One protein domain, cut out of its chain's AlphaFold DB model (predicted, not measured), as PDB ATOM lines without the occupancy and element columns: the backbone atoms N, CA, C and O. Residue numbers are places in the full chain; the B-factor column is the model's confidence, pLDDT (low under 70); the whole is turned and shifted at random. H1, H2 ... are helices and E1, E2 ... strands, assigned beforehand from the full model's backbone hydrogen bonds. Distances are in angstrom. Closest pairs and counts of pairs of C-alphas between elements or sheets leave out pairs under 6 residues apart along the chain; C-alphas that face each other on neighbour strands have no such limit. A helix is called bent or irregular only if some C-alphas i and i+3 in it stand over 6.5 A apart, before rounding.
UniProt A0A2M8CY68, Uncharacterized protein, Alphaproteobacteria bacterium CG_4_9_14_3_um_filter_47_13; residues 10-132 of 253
ATOM      1  N   TYR A  10      -6.343  32.421  56.762       88.12
ATOM      2  CA  TYR A  10      -5.546  33.349  57.549       88.12
ATOM      3  C   TYR A  10      -4.313  33.759  56.747       88.12
ATOM      4  O   TYR A  10      -3.663  32.921  56.116       88.12
ATOM      5  N   SER A  11      -3.973  35.047  56.780       87.38
ATOM      6  CA  SER A  11      -2.689  35.515  56.257       87.38
ATOM      7  C   SER A  11      -1.542  35.058  57.163       87.38
ATOM      8  O   SER A  11      -1.741  34.746  58.341       87.38
ATOM      9  N   LEU A  12      -0.309  35.089  56.654       85.31
ATOM     10  CA  LEU A  12       0.866  34.787  57.481       85.31
ATOM     11  C   LEU A  12       0.979  35.721  58.697       85.31
ATOM     12  O   LEU A  12       1.376  35.279  59.774       85.31
ATOM     13  N   SER A  13       0.591  36.993  58.555       79.25
ATOM     14  CA  SER A  13       0.555  37.951  59.668       79.25
ATOM     15  C   SER A  13      -0.514  37.627  60.708       79.25
ATOM     16  O   SER A  13      -0.274  37.819  61.903       79.25
ATOM     17  N   ASP A  14      -1.675  37.120  60.279       83.12
ATOM     18  CA  ASP A  14      -2.728  36.707  61.210       83.12
ATOM     19  C   ASP A  14      -2.249  35.525  62.049       83.12
ATOM     20  O   ASP A  14      -2.390  35.547  63.266       83.12
ATOM     21  N   ILE A  15      -1.618  34.533  61.413       82.62
ATOM     22  CA  ILE A  15      -1.058  33.357  62.090       82.62
ATOM     23  C   ILE A  15       0.078  33.748  63.039       82.62
ATOM     24  O   ILE A  15       0.119  33.284  64.177       82.62
ATOM     25  N   GLN A  16       0.959  34.659  62.618       80.00
ATOM     26  CA  GLN A  16       2.015  35.205  63.474       80.00
ATOM     27  C   GLN A  16       1.444  35.825  64.755       80.00
ATOM     28  O   GLN A  16       1.976  35.620  65.845       80.00
ATOM     29  N   THR A  17       0.346  36.568  64.620       77.75
ATOM     30  CA  THR A  17      -0.314  37.239  65.743       77.75
ATOM     31  C   THR A  17      -1.080  36.245  66.614       77.75
ATOM     32  O   THR A  17      -0.965  36.297  67.836       77.75
ATOM     33  N   ALA A  18      -1.822  35.323  65.997       77.31
ATOM     34  CA  ALA A  18      -2.643  34.333  66.685       77.31
ATOM     35  C   ALA A  18      -1.801  33.371  67.531       77.31
ATOM     36  O   ALA A  18      -2.166  33.066  68.662       77.31
ATOM     37  N   TRP A  19      -0.658  32.928  67.006       77.94
ATOM     38  CA  TRP A  19       0.226  31.997  67.705       77.94
ATOM     39  C   TRP A  19       1.336  32.679  68.511       77.94
ATOM     40  O   TRP A  19       2.031  32.001  69.258       77.94
ATOM     41  N   GLN A  20       1.511  34.000  68.385       74.12
ATOM     42  CA  GLN A  20       2.620  34.759  68.991       74.12
ATOM     43  C   GLN A  20       4.010  34.206  68.625       74.12
ATOM     44  O   GLN A  20       4.948  34.235  69.421       74.12
ATOM     45  N   ILE A  21       4.144  33.700  67.400       74.06
ATOM     46  CA  ILE A  21       5.355  33.037  66.906       74.06
ATOM     47  C   ILE A  21       6.103  33.960  65.949       74.06
ATOM     48  O   ILE A  21       5.529  34.885  65.375       74.06
ATOM     49  N   SER A  22       7.413  33.762  65.790       79.94
ATOM     50  CA  SER A  22       8.196  34.595  64.885       79.94
ATOM     51  C   SER A  22       7.862  34.293  63.421       79.94
ATOM     52  O   SER A  22       7.580  33.159  63.029       79.94
ATOM     53  N   SER A  23       7.969  35.309  62.560       76.81
ATOM     54  CA  SER A  23       7.809  35.106  61.114       76.81
ATOM     55  C   SER A  23       8.828  34.116  60.525       76.81
ATOM     56  O   SER A  23       8.576  33.541  59.468       76.81
ATOM     57  N   SER A  24       9.972  33.913  61.187       76.88
ATOM     58  CA  SER A  24      11.018  32.983  60.749       76.88
ATOM     59  C   SER A  24      10.607  31.528  60.959       76.88
ATOM     60  O   SER A  24      10.816  30.714  60.061       76.88
ATOM     61  N   ASP A  25       9.965  31.218  62.086       83.31
ATOM     62  CA  ASP A  25       9.522  29.856  62.409       83.31
ATOM     63  C   ASP A  25       8.396  29.416  61.465       83.31
ATOM     64  O   ASP A  25       8.451  28.338  60.879       83.31
ATOM     65  N   ILE A  26       7.431  30.307  61.200       86.06
ATOM     66  CA  ILE A  26       6.348  30.049  60.235       86.06
ATOM     67  C   ILE A  26       6.925  29.769  58.842       86.06
ATOM     68  O   ILE A  26       6.525  28.816  58.172       86.06
ATOM     69  N   ARG A  27       7.905  30.571  58.401       87.25
ATOM     70  CA  ARG A  27       8.599  30.341  57.125       87.25
ATOM     71  C   ARG A  27       9.289  28.985  57.109       87.25
ATOM     72  O   ARG A  27       9.207  28.294  56.098       87.25
ATOM     73  N   GLN A  28       9.954  28.602  58.197       84.12
ATOM     74  CA  GLN A  28      10.598  27.299  58.308       84.12
ATOM     75  C   GLN A  28       9.572  26.176  58.115       84.12
ATOM     76  O   GLN A  28       9.756  25.332  57.239       84.12
ATOM     77  N   TRP A  29       8.446  26.215  58.821       90.38
ATOM     78  CA  TRP A  29       7.408  25.188  58.703       90.38
ATOM     79  C   TRP A  29       6.827  25.081  57.293       90.38
ATOM     80  O   TRP A  29       6.666  23.975  56.779       90.38
ATOM     81  N   LEU A  30       6.592  26.215  56.627       91.50
ATOM     82  CA  LEU A  30       6.131  26.251  55.235       91.50
ATOM     83  C   LEU A  30       7.186  25.695  54.264       91.50
ATOM     84  O   LEU A  30       6.864  24.951  53.340       91.50
ATOM     85  N   MET A  31       8.465  26.028  54.466       87.12
ATOM     86  CA  MET A  31       9.570  25.540  53.631       87.12
ATOM     87  C   MET A  31       9.830  24.040  53.793       87.12
ATOM     88  O   MET A  31      10.317  23.414  52.848       87.12
ATOM     89  N   HIS A  32       9.530  23.475  54.962       87.81
ATOM     90  CA  HIS A  32       9.662  22.046  55.254       87.81
ATOM     91  C   HIS A  32       8.358  21.260  55.050       87.81
ATOM     92  O   HIS A  32       8.373  20.040  55.164       87.81
ATOM     93  N   GLY A  33       7.253  21.930  54.700       88.88
ATOM     94  CA  GLY A  33       5.959  21.288  54.456       88.88
ATOM     95  C   GLY A  33       5.260  20.779  55.719       88.88
ATOM     96  O   GLY A  33       4.393  19.918  55.622       88.88
ATOM     97  N   GLN A  34       5.624  21.292  56.897       89.25
ATOM     98  CA  GLN A  34       4.964  20.956  58.167       89.25
ATOM     99  C   GLN A  34       3.572  21.591  58.271       89.25
ATOM    100  O   GLN A  34       2.689  21.054  58.929       89.25
ATOM    101  N   ILE A  35       3.381  22.726  57.598       91.88
ATOM    102  CA  ILE A  35       2.087  23.365  57.374       91.88
ATOM    103  C   ILE A  35       1.966  23.719  55.895       91.88
ATOM    104  O   ILE A  35       2.955  24.088  55.252       91.88
ATOM    105  N   ARG A  36       0.762  23.576  55.338       91.56
ATOM    106  CA  ARG A  36       0.510  23.852  53.925       91.56
ATOM    107  C   ARG A  36       0.287  25.343  53.717       91.56
ATOM    108  O   ARG A  36      -0.505  25.973  54.415       91.56
ATOM    109  N   ALA A  37       0.989  25.890  52.733       93.19
ATOM    110  CA  ALA A  37       0.677  27.196  52.178       93.19
ATOM    111  C   ALA A  37      -0.296  26.990  51.021       93.19
ATOM    112  O   ALA A  37      -0.104  26.072  50.229       93.19
ATOM    113  N   ASN A  38      -1.289  27.855  50.895       94.44
ATOM    114  CA  ASN A  38      -2.230  27.841  49.789       94.44
ATOM    115  C   ASN A  38      -2.212  29.198  49.079       94.44
ATOM    116  O   ASN A  38      -1.910  30.225  49.691       94.44
ATOM    117  N   VAL A  39      -2.532  29.195  47.789       92.94
ATOM    118  CA  VAL A  39      -2.684  30.398  46.960       92.94
ATOM    119  C   VAL A  39      -4.029  30.370  46.253       92.94
ATOM    120  O   VAL A  39      -4.523  29.300  45.896       92.94
ATOM    121  N   TRP A  40      -4.633  31.540  46.055       89.19
ATOM    122  CA  TRP A  40      -5.885  31.659  45.313       89.19
ATOM    123  C   TRP A  40      -5.632  31.636  43.805       89.19
ATOM    124  O   TRP A  40      -4.843  32.432  43.290       89.19
ATOM    125  N   LEU A  41      -6.337  30.756  43.100       87.88
ATOM    126  CA  LEU A  41      -6.442  30.774  41.649       87.88
ATOM    127  C   LEU A  41      -7.787  31.397  41.252       87.88
ATOM    128  O   LEU A  41      -8.827  30.905  41.700       87.88
ATOM    129  N   PRO A  42      -7.791  32.461  40.426       84.88
ATOM    130  CA  PRO A  42      -9.023  32.984  39.855       84.88
ATOM    131  C   PRO A  42      -9.611  31.969  38.872       84.88
ATOM    132  O   PRO A  42      -8.885  31.121  38.354       84.88
ATOM    133  N   LEU A  43     -10.904  32.103  38.571       86.62
ATOM    134  CA  LEU A  43     -11.570  31.256  37.587       86.62
ATOM    135  C   LEU A  43     -10.816  31.249  36.251       86.62
ATOM    136  O   LEU A  43     -10.744  32.263  35.554       86.62
ATOM    137  N   MET A  44     -10.263  30.092  35.892       85.50
ATOM    138  CA  MET A  44      -9.469  29.925  34.679       85.50
ATOM    139  C   MET A  44      -9.527  28.496  34.140       85.50
ATOM    140  O   MET A  44      -9.855  27.555  34.861       85.50
ATOM    141  N   SER A  45      -9.194  28.318  32.861       89.94
ATOM    142  CA  SER A  45      -9.086  26.989  32.258       89.94
ATOM    143  C   SER A  45      -7.749  26.345  32.629       89.94
ATOM    144  O   SER A  45      -6.692  26.944  32.428       89.94
ATOM    145  N   VAL A  46      -7.794  25.117  33.136       92.94
ATOM    146  CA  VAL A  46      -6.634  24.301  33.512       92.94
ATOM    147  C   VAL A  46      -6.800  22.880  32.988       92.94
ATOM    148  O   VAL A  46      -7.912  22.392  32.796       92.94
ATOM    149  N   TYR A  47      -5.687  22.199  32.766       94.62
ATOM    150  CA  TYR A  47      -5.664  20.767  32.538       94.62
ATOM    151  C   TYR A  47      -5.523  20.034  33.871       94.62
ATOM    152  O   TYR A  47      -4.508  20.198  34.544       94.62
ATOM    153  N   GLU A  48      -6.510  19.220  34.238       93.62
ATOM    154  CA  GLU A  48      -6.373  18.248  35.324       93.62
ATOM    155  C   GLU A  48      -5.656  17.015  34.765       93.62
ATOM    156  O   GLU A  48      -6.133  16.371  33.828       93.62
ATOM    157  N   ILE A  49      -4.477  16.726  35.310       92.00
ATOM    158  CA  ILE A  49      -3.652  15.575  34.961       92.00
ATOM    159  C   ILE A  49      -3.793  14.558  36.084       92.00
ATOM    160  O   ILE A  49      -3.321  14.786  37.204       92.00
ATOM    161  N   ARG A  50      -4.442  13.439  35.774       90.25
ATOM    162  CA  ARG A  50      -4.591  12.302  36.684       90.25
ATOM    163  C   ARG A  50      -3.640  11.198  36.280       90.25
ATOM    164  O   ARG A  50      -3.504  10.900  35.095       90.25
ATOM    165  N   GLU A  51      -3.004  10.615  37.282       88.62
ATOM    166  CA  GLU A  51      -2.128   9.469  37.126       88.62
ATOM    167  C   GLU A  51      -2.833   8.238  37.688       88.62
ATOM    168  O   GLU A  51      -3.169   8.193  38.872       88.62
ATOM    169  N   GLU A  52      -3.078   7.257  36.828       87.62
ATOM    170  CA  GLU A  52      -3.643   5.967  37.205       87.62
ATOM    171  C   GLU A  52      -2.626   4.868  36.906       87.62
ATOM    172  O   GLU A  52      -2.051   4.799  35.817       87.62
ATOM    173  N   THR A  53      -2.388   4.001  37.886       87.19
ATOM    174  CA  THR A  53      -1.479   2.863  37.742       87.19
ATOM    175  C   THR A  53      -2.274   1.600  37.437       87.19
ATOM    176  O   THR A  53      -3.020   1.123  38.292       87.19
ATOM    177  N   ASP A  54      -2.075   1.034  36.249       84.88
ATOM    178  CA  ASP A  54      -2.608  -0.270  35.847       84.88
ATOM    179  C   ASP A  54      -1.453  -1.279  35.740       84.88
ATOM    180  O   ASP A  54      -0.758  -1.392  34.721       84.88
ATOM    181  N   GLY A  55      -1.172  -1.959  36.855       86.12
ATOM    182  CA  GLY A  55      -0.037  -2.871  36.986       86.12
ATOM    183  C   GLY A  55       1.303  -2.158  36.779       86.12
ATOM    184  O   GLY A  55       1.735  -1.378  37.621       86.12
ATOM    185  N   ALA A  56       1.974  -2.444  35.659       86.50
ATOM    186  CA  ALA A  56       3.246  -1.818  35.280       86.50
ATOM    187  C   ALA A  56       3.084  -0.582  34.373       86.50
ATOM    188  O   ALA A  56       4.081   0.009  33.956       86.50
ATOM    189  N   ARG A  57       1.850  -0.212  34.009       86.69
ATOM    190  CA  ARG A  57       1.560   0.933  33.140       86.69
ATOM    191  C   ARG A  57       1.082   2.113  33.969       86.69
ATOM    192  O   ARG A  57       0.267   1.957  34.871       86.69
ATOM    193  N   ILE A  58       1.571   3.293  33.613       87.44
ATOM    194  CA  ILE A  58       1.107   4.567  34.153       87.44
ATOM    195  C   ILE A  58       0.300   5.243  33.049       87.44
ATOM    196  O   ILE A  58       0.833   5.531  31.976       87.44
ATOM    197  N   ILE A  59      -0.990   5.450  33.292       87.94
ATOM    198  CA  ILE A  59      -1.905   6.135  32.383       87.94
ATOM    199  C   ILE A  59      -2.047   7.572  32.874       87.94
ATOM    200  O   ILE A  59      -2.415   7.815  34.022       87.94
ATOM    201  N   LEU A  60      -1.737   8.523  31.993       88.69
ATOM    202  CA  LEU A  60      -1.905   9.948  32.254       88.69
ATOM    203  C   LEU A  60      -3.116  10.462  31.485       88.69
ATOM    204  O   LEU A  60      -3.083  10.580  30.258       88.69
ATOM    205  N   THR A  61      -4.171  10.801  32.216       89.94
ATOM    206  CA  THR A  61      -5.380  11.396  31.646       89.94
ATOM    207  C   THR A  61      -5.293  12.908  31.784       89.94
ATOM    208  O   THR A  61      -5.065  13.415  32.880       89.94
ATOM    209  N   LYS A  62      -5.460  13.629  30.670       92.38
ATOM    210  CA  LYS A  62      -5.422  15.096  30.610       92.38
ATOM    211  C   LYS A  62      -6.800  15.619  30.218       92.38
ATOM    212  O   LYS A  62      -7.196  15.496  29.062       92.38
ATOM    213  N   GLU A  63      -7.504  16.239  31.157       92.25
ATOM    214  CA  GLU A  63      -8.835  16.808  30.924       92.25
ATOM    215  C   GLU A  63      -8.821  18.326  31.074       92.25
ATOM    216  O   GLU A  63      -8.286  18.851  32.047       92.25
ATOM    217  N   LEU A  64      -9.421  19.046  30.125       93.31
ATOM    218  CA  LEU A  64      -9.593  20.493  30.238       93.31
ATOM    219  C   LEU A  64     -10.797  20.801  31.131       93.31
ATOM    220  O   LEU A  64     -11.910  20.364  30.844       93.31
ATOM    221  N   ARG A  65     -10.583  21.585  32.186       90.88
ATOM    222  CA  ARG A  65     -11.618  22.005  33.138       90.88
ATOM    223  C   ARG A  65     -11.452  23.478  33.496       90.88
ATOM    224  O   ARG A  65     -10.400  24.067  33.267       90.88
ATOM    225  N   HIS A  66     -12.499  24.077  34.053       89.25
ATOM    226  CA  HIS A  66     -12.405  25.394  34.679       89.25
ATOM    227  C   HIS A  66     -12.223  25.215  36.179       89.25
ATOM    228  O   HIS A  66     -12.913  24.398  36.786       89.25
ATOM    229  N   TRP A  67     -11.287  25.959  36.752       89.50
ATOM    230  CA  TRP A  67     -10.930  25.870  38.158       89.50
ATOM    231  C   TRP A  67     -10.893  27.258  38.788       89.50
ATOM    232  O   TRP A  67     -10.386  28.200  38.182       89.50
ATOM    233  N   GLU A  68     -11.407  27.359  40.010       89.12
ATOM    234  CA  GLU A  68     -11.354  28.535  40.873       89.12
ATOM    235  C   GLU A  68     -11.216  28.047  42.314       89.12
ATOM    236  O   GLU A  68     -11.942  27.144  42.729       89.12
ATOM    237  N   GLY A  69     -10.292  28.618  43.086       90.62
ATOM    238  CA  GLY A  69     -10.148  28.222  44.483       90.62
ATOM    239  C   GLY A  69      -8.737  28.304  45.040       90.62
ATOM    240  O   GLY A  69      -7.778  28.670  44.358       90.62
ATOM    241  N   TYR A  70      -8.608  27.913  46.306       93.00
ATOM    242  CA  TYR A  70      -7.318  27.778  46.972       93.00
ATOM    243  C   TYR A  70      -6.628  26.482  46.555       93.00
ATOM    244  O   TYR A  70      -7.213  25.408  46.651       93.00
ATOM    245  N   THR A  71      -5.372  26.585  46.130       92.12
ATOM    246  CA  THR A  71      -4.542  25.429  45.776       92.12
ATOM    247  C   THR A  71      -3.294  25.377  46.647       92.12
ATOM    248  O   THR A  71      -2.686  26.425  46.907       92.12
ATOM    249  N   PRO A  72      -2.890  24.183  47.116       93.19
ATOM    250  CA  PRO A  72      -1.713  24.058  47.945       93.19
ATOM    251  C   PRO A  72      -0.446  24.279  47.124       93.19
ATOM    252  O   PRO A  72      -0.271  23.773  46.014       93.19
ATOM    253  N   LEU A  73       0.471  25.031  47.719       92.69
ATOM    254  CA  LEU A  73       1.767  25.340  47.161       92.69
ATOM    255  C   LEU A  73       2.801  24.321  47.644       92.69
ATOM    256  O   LEU A  73       2.968  24.093  48.843       92.69
ATOM    257  N   HIS A  74       3.551  23.737  46.710       91.69
ATOM    258  CA  HIS A  74       4.598  22.781  47.059       91.69
ATOM    259  C   HIS A  74       5.725  23.452  47.885       91.69
ATOM    260  O   HIS A  74       6.150  24.564  47.541       91.69
ATOM    261  N   PRO A  75       6.316  22.782  48.900       92.38
ATOM    262  CA  PRO A  75       7.360  23.373  49.751       92.38
ATOM    263  C   PRO A  75       8.581  23.905  48.982       92.38
ATOM    264  O   PRO A  75       9.231  24.866  49.398       92.38
ATOM    265  N   HIS A  76       8.891  23.316  47.822       91.19
ATOM    266  CA  HIS A  76       9.937  23.822  46.927       91.19
ATOM    267  C   HIS A  76       9.650  25.247  46.420       91.19
ATOM    268  O   HIS A  76      10.556  26.086  46.373       91.19
ATOM    269  N   HIS A  77       8.397  25.550  46.086       93.12
ATOM    270  CA  HIS A  77       8.003  26.886  45.654       93.12
ATOM    271  C   HIS A  77       8.006  27.869  46.824       93.12
ATOM    272  O   HIS A  77       8.466  28.990  46.638       93.12
ATOM    273  N   CYS A  78       7.630  27.439  48.036       90.69
ATOM    274  CA  CYS A  78       7.778  28.249  49.251       90.69
ATOM    275  C   CYS A  78       9.240  28.679  49.469       90.69
ATOM    276  O   CYS A  78       9.516  29.855  49.701       90.69
ATOM    277  N   ARG A  79      10.201  27.753  49.325       88.94
ATOM    278  CA  ARG A  79      11.642  28.065  49.433       88.94
ATOM    279  C   ARG A  79      12.090  29.100  48.405       88.94
ATOM    280  O   ARG A  79      12.819  30.031  48.743       88.94
ATOM    281  N   THR A  80      11.641  28.953  47.160       87.75
ATOM    282  CA  THR A  80      11.936  29.922  46.095       87.75
ATOM    283  C   THR A  80      11.337  31.281  46.433       87.75
ATOM    284  O   THR A  80      12.055  32.276  46.450       87.75
ATOM    285  N   LEU A  81      10.057  31.307  46.805       89.88
ATOM    286  CA  LEU A  81       9.298  32.505  47.132       89.88
ATOM    287  C   LEU A  81       9.917  33.303  48.286       89.88
ATOM    288  O   LEU A  81      10.055  34.517  48.175       89.88
ATOM    289  N   PHE A  82      10.359  32.651  49.364       84.06
ATOM    290  CA  PHE A  82      11.010  33.352  50.477       84.06
ATOM    291  C   PHE A  82      12.422  33.849  50.152       84.06
ATOM    292  O   PHE A  82      12.876  34.806  50.779       84.06
ATOM    293  N   LYS A  83      13.103  33.238  49.176       81.06
ATOM    294  CA  LYS A  83      14.432  33.665  48.724       81.06
ATOM    295  C   LYS A  83      14.365  34.832  47.736       81.06
ATOM    296  O   LYS A  83      15.146  35.770  47.854       81.06
ATOM    297  N   SER A  84      13.475  34.768  46.746       80.62
ATOM    298  CA  SER A  84      13.372  35.750  45.652       80.62
ATOM    299  C   SER A  84      12.291  36.812  45.873       80.62
ATOM    300  O   SER A  84      12.251  37.802  45.143       80.62
ATOM    301  N   GLY A  85      11.374  36.591  46.819       81.94
ATOM    302  CA  GLY A  85      10.169  37.396  47.038       81.94
ATOM    303  C   GLY A  85       9.032  37.117  46.047       81.94
ATOM    304  O   GLY A  85       7.922  37.609  46.249       81.94
ATOM    305  N   LYS A  86       9.281  36.339  44.984       88.62
ATOM    306  CA  LYS A  86       8.292  36.024  43.942       88.62
ATOM    307  C   LYS A  86       8.534  34.671  43.279       88.62
ATOM    308  O   LYS A  86       9.678  34.299  43.019       88.62
ATOM    309  N   VAL A  87       7.461  33.977  42.924       91.19
ATOM    310  CA  VAL A  87       7.509  32.721  42.167       91.19
ATOM    311  C   VAL A  87       6.546  32.783  40.986       91.19
ATOM    312  O   VAL A  87       5.511  33.440  41.067       91.19
ATOM    313  N   TYR A  88       6.918  32.138  39.883       93.94
ATOM    314  CA  TYR A  88       6.085  32.005  38.692       93.94
ATOM    315  C   TYR A  88       5.748  30.530  38.513       93.94
ATOM    316  O   TYR A  88       6.664  29.711  38.464       93.94
ATOM    317  N   LEU A  89       4.461  30.200  38.460       93.88
ATOM    318  CA  LEU A  89       3.971  28.824  38.448       93.88
ATOM    319  C   LEU A  89       3.079  28.584  37.240       93.88
ATOM    320  O   LEU A  89       2.327  29.465  36.815       93.88
ATOM    321  N   ARG A  90       3.168  27.372  36.703       93.25
ATOM    322  CA  ARG A  90       2.263  26.861  35.665       93.25
ATOM    323  C   ARG A  90       1.534  25.608  36.107       93.25
ATOM    324  O   ARG A  90       0.650  25.136  35.402       93.25
ATOM    325  N   ASP A  91       1.931  25.061  37.239       93.00
ATOM    326  CA  ASP A  91       1.397  23.848  37.790       93.00
ATOM    327  C   ASP A  91       1.084  23.995  39.271       93.00
ATOM    328  O   ASP A  91       1.798  24.646  40.033       93.00
ATOM    329  N   PHE A  92      -0.016  23.366  39.650       92.81
ATOM    330  CA  PHE A  92      -0.605  23.428  40.970       92.81
ATOM    331  C   PHE A  92      -1.083  22.038  41.362       92.81
ATOM    332  O   PHE A  92      -1.312  21.171  40.517       92.81
ATOM    333  N   LEU A  93      -1.239  21.821  42.656       90.62
ATOM    334  CA  LEU A  93      -1.880  20.622  43.170       90.62
ATOM    335  C   LEU A  93      -3.389  20.861  43.217       90.62
ATOM    336  O   LEU A  93      -3.835  21.938  43.620       90.62
ATOM    337  N   CYS A  94      -4.171  19.865  42.815       88.75
ATOM    338  CA  CYS A  94      -5.603  19.898  43.055       88.75
ATOM    339  C   CYS A  94      -5.857  19.622  44.555       88.75
ATOM    340  O   CYS A  94      -5.232  18.733  45.131       88.75
ATOM    341  N   PRO A  95      -6.713  20.396  45.243       83.25
ATOM    342  CA  PRO A  95      -7.070  20.123  46.634       83.25
ATOM    343  C   PRO A  95      -8.109  18.998  46.772       83.25
ATOM    344  O   PRO A  95      -8.137  18.328  47.801       83.25
ATOM    345  N   GLU A  96      -8.959  18.788  45.761       82.62
ATOM    346  CA  GLU A  96     -10.042  17.787  45.783       82.62
ATOM    347  C   GLU A  96      -9.555  16.381  45.421       82.62
ATOM    348  O   GLU A  96     -10.062  15.378  45.922       82.62
ATOM    349  N   SER A  97      -8.563  16.306  44.541       78.31
ATOM    350  CA  SER A  97      -7.952  15.070  44.067       78.31
ATOM    351  C   SER A  97      -6.441  15.192  44.211       78.31
ATOM    352  O   SER A  97      -5.900  16.279  44.074       78.31
ATOM    353  N   ASN A  98      -5.707  14.100  44.433       77.81
ATOM    354  CA  ASN A  98      -4.234  14.140  44.437       77.81
ATOM    355  C   ASN A  98      -3.647  14.296  43.010       77.81
ATOM    356  O   ASN A  98      -2.603  13.738  42.684       77.81
ATOM    357  N   SER A  99      -4.379  14.985  42.134       88.75
ATOM    358  CA  SER A  99      -4.046  15.242  40.741       88.75
ATOM    359  C   SER A  99      -3.314  16.575  40.600       88.75
ATOM    360  O   SER A  99      -3.242  17.394  41.525       88.75
ATOM    361  N   LYS A 100      -2.765  16.806  39.411       92.31
ATOM    362  CA  LYS A 100      -2.026  18.022  39.088       92.31
ATOM    363  C   LYS A 100      -2.862  18.912  38.178       92.31
ATOM    364  O   LYS A 100      -3.329  18.465  37.138       92.31
ATOM    365  N   LEU A 101      -3.004  20.182  38.532       92.62
ATOM    366  CA  LEU A 101      -3.587  21.203  37.668       92.62
ATOM    367  C   LEU A 101      -2.461  21.887  36.897       92.62
ATOM    368  O   LEU A 101      -1.474  22.312  37.493       92.62
ATOM    369  N   MET A 102      -2.592  22.011  35.581       94.06
ATOM    370  CA  MET A 102      -1.592  22.656  34.732       94.06
ATOM    371  C   MET A 102      -2.235  23.710  33.839       94.06
ATOM    372  O   MET A 102      -3.268  23.469  33.220       94.06
ATOM    373  N   LEU A 103      -1.608  24.876  33.733       92.75
ATOM    374  CA  LEU A 103      -2.060  25.924  32.826       92.75
ATOM    375  C   LEU A 103      -1.917  25.475  31.364       92.75
ATOM    376  O   LEU A 103      -0.928  24.812  31.030       92.75
ATOM    377  N   PRO A 104      -2.854  25.853  30.475       90.94
ATOM    378  CA  PRO A 104      -2.721  25.607  29.048       90.94
ATOM    379  C   PRO A 104      -1.435  26.203  28.482       90.94
ATOM    380  O   PRO A 104      -0.966  27.239  28.947       90.94
ATOM    381  N   ASP A 105      -0.885  25.582  27.439       89.44
ATOM    382  CA  ASP A 105       0.373  26.026  26.820       89.44
ATOM    383  C   ASP A 105       0.274  27.450  26.245       89.44
ATOM    384  O   ASP A 105       1.275  28.148  26.126       89.44
ATOM    385  N   THR A 106      -0.946  27.905  25.952       88.06
ATOM    386  CA  THR A 106      -1.261  29.259  25.483       88.06
ATOM    387  C   THR A 106      -1.298  30.318  26.589       88.06
ATOM    388  O   THR A 106      -1.259  31.505  26.280       88.06
ATOM    389  N   ALA A 107      -1.409  29.922  27.861       88.62
ATOM    390  CA  ALA A 107      -1.493  30.845  28.992       88.62
ATOM    391  C   ALA A 107      -0.099  31.192  29.532       88.62
ATOM    392  O   ALA A 107       0.817  30.375  29.457       88.62
ATOM    393  N   ASP A 108       0.062  32.369  30.135       89.88
ATOM    394  CA  ASP A 108       1.294  32.761  30.829       89.88
ATOM    395  C   ASP A 108       1.401  32.148  32.232       89.88
ATOM    396  O   ASP A 108       0.419  31.716  32.834       89.88
ATOM    397  N   SER A 109       2.621  32.121  32.777       92.19
ATOM    398  CA  SER A 109       2.854  31.667  34.154       92.19
ATOM    399  C   SER A 109       2.269  32.655  35.162       92.19
ATOM    400  O   SER A 109       2.484  33.865  35.057       92.19
ATOM    401  N   MET A 110       1.609  32.148  36.198       88.56
ATOM    402  CA  MET A 110       1.041  32.979  37.255       88.56
ATOM    403  C   MET A 110       2.099  33.399  38.266       88.56
ATOM    404  O   MET A 110       2.888  32.578  38.734       88.56
ATOM    405  N   ARG A 111       2.104  34.686  38.623       92.81
ATOM    406  CA  ARG A 111       3.040  35.266  39.590       92.81
ATOM    407  C   ARG A 111       2.418  35.302  40.981       92.81
ATOM    408  O   ARG A 111       1.397  35.953  41.161       92.81
ATOM    409  N   PHE A 112       3.124  34.748  41.960       88.31
ATOM    410  CA  PHE A 112       2.773  34.830  43.378       88.31
ATOM    411  C   PHE A 112       3.889  35.490  44.185       88.31
ATOM    412  O   PHE A 112       5.078  35.365  43.868       88.31
ATOM    413  N   SER A 113       3.489  36.211  45.221       89.25
ATOM    414  CA  SER A 113       4.310  36.902  46.209       89.25
ATOM    415  C   SER A 113       4.029  36.351  47.613       89.25
ATOM    416  O   SER A 113       3.157  35.505  47.800       89.25
ATOM    417  N   ILE A 114       4.785  36.803  48.615       84.69
ATOM    418  CA  ILE A 114       4.586  36.358  50.005       84.69
ATOM    419  C   ILE A 114       3.205  36.779  50.534       84.69
ATOM    420  O   ILE A 114       2.618  36.042  51.320       84.69
ATOM    421  N   ASP A 115       2.687  37.922  50.083       84.38
ATOM    422  CA  ASP A 115       1.392  38.456  50.519       84.38
ATOM    423  C   ASP A 115       0.204  37.651  49.962       84.38
ATOM    424  O   ASP A 115      -0.894  37.721  50.509       84.38
ATOM    425  N   ASP A 116       0.431  36.848  48.917       87.06
ATOM    426  CA  ASP A 116      -0.590  35.992  48.298       87.06
ATOM    427  C   ASP A 116      -0.719  34.630  49.006       87.06
ATOM    428  O   ASP A 116      -1.621  33.849  48.699       87.06
ATOM    429  N   LEU A 117       0.192  34.324  49.940       90.88
ATOM    430  CA  LEU A 117       0.163  33.087  50.712       90.88
ATOM    431  C   LEU A 117      -0.867  33.162  51.831       90.88
ATOM    432  O   LEU A 117      -0.825  34.041  52.696       90.88
ATOM    433  N   VAL A 118      -1.708  32.138  51.884       91.50
ATOM    434  CA  VAL A 118      -2.671  31.949  52.961       91.50
ATOM    435  C   VAL A 118      -2.559  30.556  53.563       91.50
ATOM    436  O   VAL A 118      -2.129  29.599  52.920       91.50
ATOM    437  N   ILE A 119      -2.965  30.439  54.818       92.62
ATOM    438  CA  ILE A 119      -3.146  29.166  55.509       92.62
ATOM    439  C   ILE A 119      -4.649  28.959  55.653       92.62
ATOM    440  O   ILE A 119      -5.350  29.821  56.191       92.62
ATOM    441  N   LEU A 120      -5.157  27.838  55.145       91.12
ATOM    442  CA  LEU A 120      -6.567  27.498  55.296       91.12
ATOM    443  C   LEU A 120      -6.861  27.154  56.755       91.12
ATOM    444  O   LEU A 120      -6.004  26.635  57.474       91.12
ATOM    445  N   ASN A 121      -8.076  27.445  57.209       90.25
ATOM    446  CA  ASN A 121      -8.451  27.199  58.598       90.25
ATOM    447  C   ASN A 121      -8.365  25.709  58.973       90.25
ATOM    448  O   ASN A 121      -7.969  25.385  60.089       90.25
ATOM    449  N   ASP A 122      -8.653  24.807  58.034       90.12
ATOM    450  CA  ASP A 122      -8.507  23.364  58.252       90.12
ATOM    451  C   ASP A 122      -7.038  22.957  58.443       90.12
ATOM    452  O   ASP A 122      -6.724  22.199  59.363       90.12
ATOM    453  N   ASP A 123      -6.122  23.521  57.646       90.19
ATOM    454  CA  ASP A 123      -4.677  23.307  57.798       90.19
ATOM    455  C   ASP A 123      -4.170  23.868  59.138       90.19
ATOM    456  O   ASP A 123      -3.375  23.220  59.823       90.19
ATOM    457  N   ARG A 124      -4.668  25.045  59.552       90.12
ATOM    458  CA  ARG A 124      -4.375  25.657  60.860       90.12
ATOM    459  C   ARG A 124      -4.806  24.740  62.006       90.12
ATOM    460  O   ARG A 124      -3.975  24.384  62.837       90.12
ATOM    461  N   LYS A 125      -6.077  24.323  62.027       89.19
ATOM    462  CA  LYS A 125      -6.639  23.434  63.060       89.19
ATOM    463  C   LYS A 125      -5.895  22.102  63.123       89.19
ATOM    464  O   LYS A 125      -5.633  21.584  64.208       89.19
ATOM    465  N   HIS A 126      -5.548  21.540  61.965       89.94
ATOM    466  CA  HIS A 126      -4.766  20.309  61.892       89.94
ATOM    467  C   HIS A 126      -3.386  20.482  62.537       89.94
ATOM    468  O   HIS A 126      -2.979  19.653  63.353       89.94
ATOM    469  N   PHE A 127      -2.697  21.579  62.219       89.81
ATOM    470  CA  PHE A 127      -1.392  21.903  62.782       89.81
ATOM    471  C   PHE A 127      -1.454  22.131  64.300       89.81
ATOM    472  O   PHE A 127      -0.653  21.567  65.044       89.81
ATOM    473  N   GLU A 128      -2.440  22.887  64.782       88.69
ATOM    474  CA  GLU A 128      -2.643  23.136  66.216       88.69
ATOM    475  C   GLU A 128      -2.897  21.847  66.992       88.69
ATOM    476  O   GLU A 128      -2.302  21.632  68.050       88.69
ATOM    477  N   LYS A 129      -3.726  20.954  66.438       88.94
ATOM    478  CA  LYS A 129      -3.991  19.639  67.023       88.94
ATOM    479  C   LYS A 129      -2.729  18.779  67.084       88.94
ATOM    480  O   LYS A 129      -2.522  18.099  68.086       88.94
ATOM    481  N   LEU A 130      -1.910  18.796  66.031       88.31
ATOM    482  CA  LEU A 130      -0.689  17.993  65.934       88.31
ATOM    483  C   LEU A 130       0.390  18.442  66.929       88.31
ATOM    484  O   LEU A 130       1.076  17.603  67.503       88.31
ATOM    485  N   TYR A 131       0.530  19.752  67.137       82.81
ATOM    486  CA  TYR A 131       1.578  20.340  67.980       82.81
ATOM    487  C   TYR A 131       1.077  20.832  69.346       82.81
ATOM    488  O   TYR A 131       1.832  21.465  70.082       82.81
ATOM    489  N   HIS A 132      -0.178  20.536  69.698       80.12
ATOM    490  CA  HIS A 132      -0.835  20.958  70.942       80.12
ATOM    491  C   HIS A 132      -0.759  22.472  71.201       80.12
ATOM    492  O   HIS A 132      -0.645  22.921  72.345       80.12
TER     493      HIS A 132
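Overview. This is residues 10 to 132 of the 253 residues of an uncharacterized protein of Alphaproteobacteria bacterium CG_4_9_14_3_um_filter_47_13 (UniProt A0A2M8CY68). A long, strongly bent hairpin of E1 and E2 reaches from the body to one far end of the model, and the short hairpin of E4 and E5 lies beside E1, making with it one strongly twisted sheet. Helices H1, H2 and H4 lie towards the other end, and H3 packs on the small two-stranded sheet of E3 and E6. The printed part has 123 residues, with four named helices and seven named strands in the order H1 H2 E1 E2 H3 E3 E4 E5 E6 E7 H4. The larger sheet runs E2 E1 E5 E4, antiparallel throughout, as is E3 with E6; the class is mixed, helices and strands. The whole is compact, with a radius of gyration of the C-alphas of 15.9 A and spans of 47 by 34 by 23 A.

Arrangement. Start at residues 10 to 11, which pair antiparallel with residues 118 to 119 of E7, residues 118 to 120. H1, residues 12 to 19, touches H2, residues 23 to 32, about perpendicular at 73 degrees, the closest C-alphas being those of Gln 16 and Ser 23, 6.3 A apart. Next come E1, residues 37 to 54, and E2, residues 57 to 73, a hairpin; look at N 48 and O 63, 2.8 A apart. E1 bends by 121 degrees at residue 40 and E2 by 128 degrees at residue 69. H3, residues 75 to 84, touches H2 at a steep tilt of 43 degrees, opposite ways; their closest C-alphas, of Met 31 and Pro 75, are 5.0 A apart. E3, residues 86 to 89, pairs with E6, residues 110 to 113, where N 87 and O 112 are 2.9 A apart. E3 runs on into E4, residues 91 to 93, at 87 degrees, and E4 forms a hairpin with E5, residues 100 to 102, where N 92 and O 101 are 2.8 A apart. E5 pairs with E1 through N 49 and O 100, 2.8 A apart. H4, residues 121 to 131, touches no helix and is only just apart from H1, at 8.5 A. In H1, H2, H3 and H4 every O i to N i+4 pair is within hydrogen-bond range.

Along the chain. Find C-alpha 12 at (0.866, 34.787, 57.481), where H1 begins. E1 runs 32.1 A to C-alpha 54 at (-2.608, -0.270, 35.847), and E2 spans 28.1 A. H2 and H3 each span 14.4 A, and H4 runs 15.4 A to C-alpha 131 at (1.578, 20.340, 67.980).

Size, cuts and confidence. The two C-alphas farthest apart, of Gln 20 and Ala 56, are 49.7 A apart. The printed part has no cut, no link is long, and no printed residue has a pLDDT under 70.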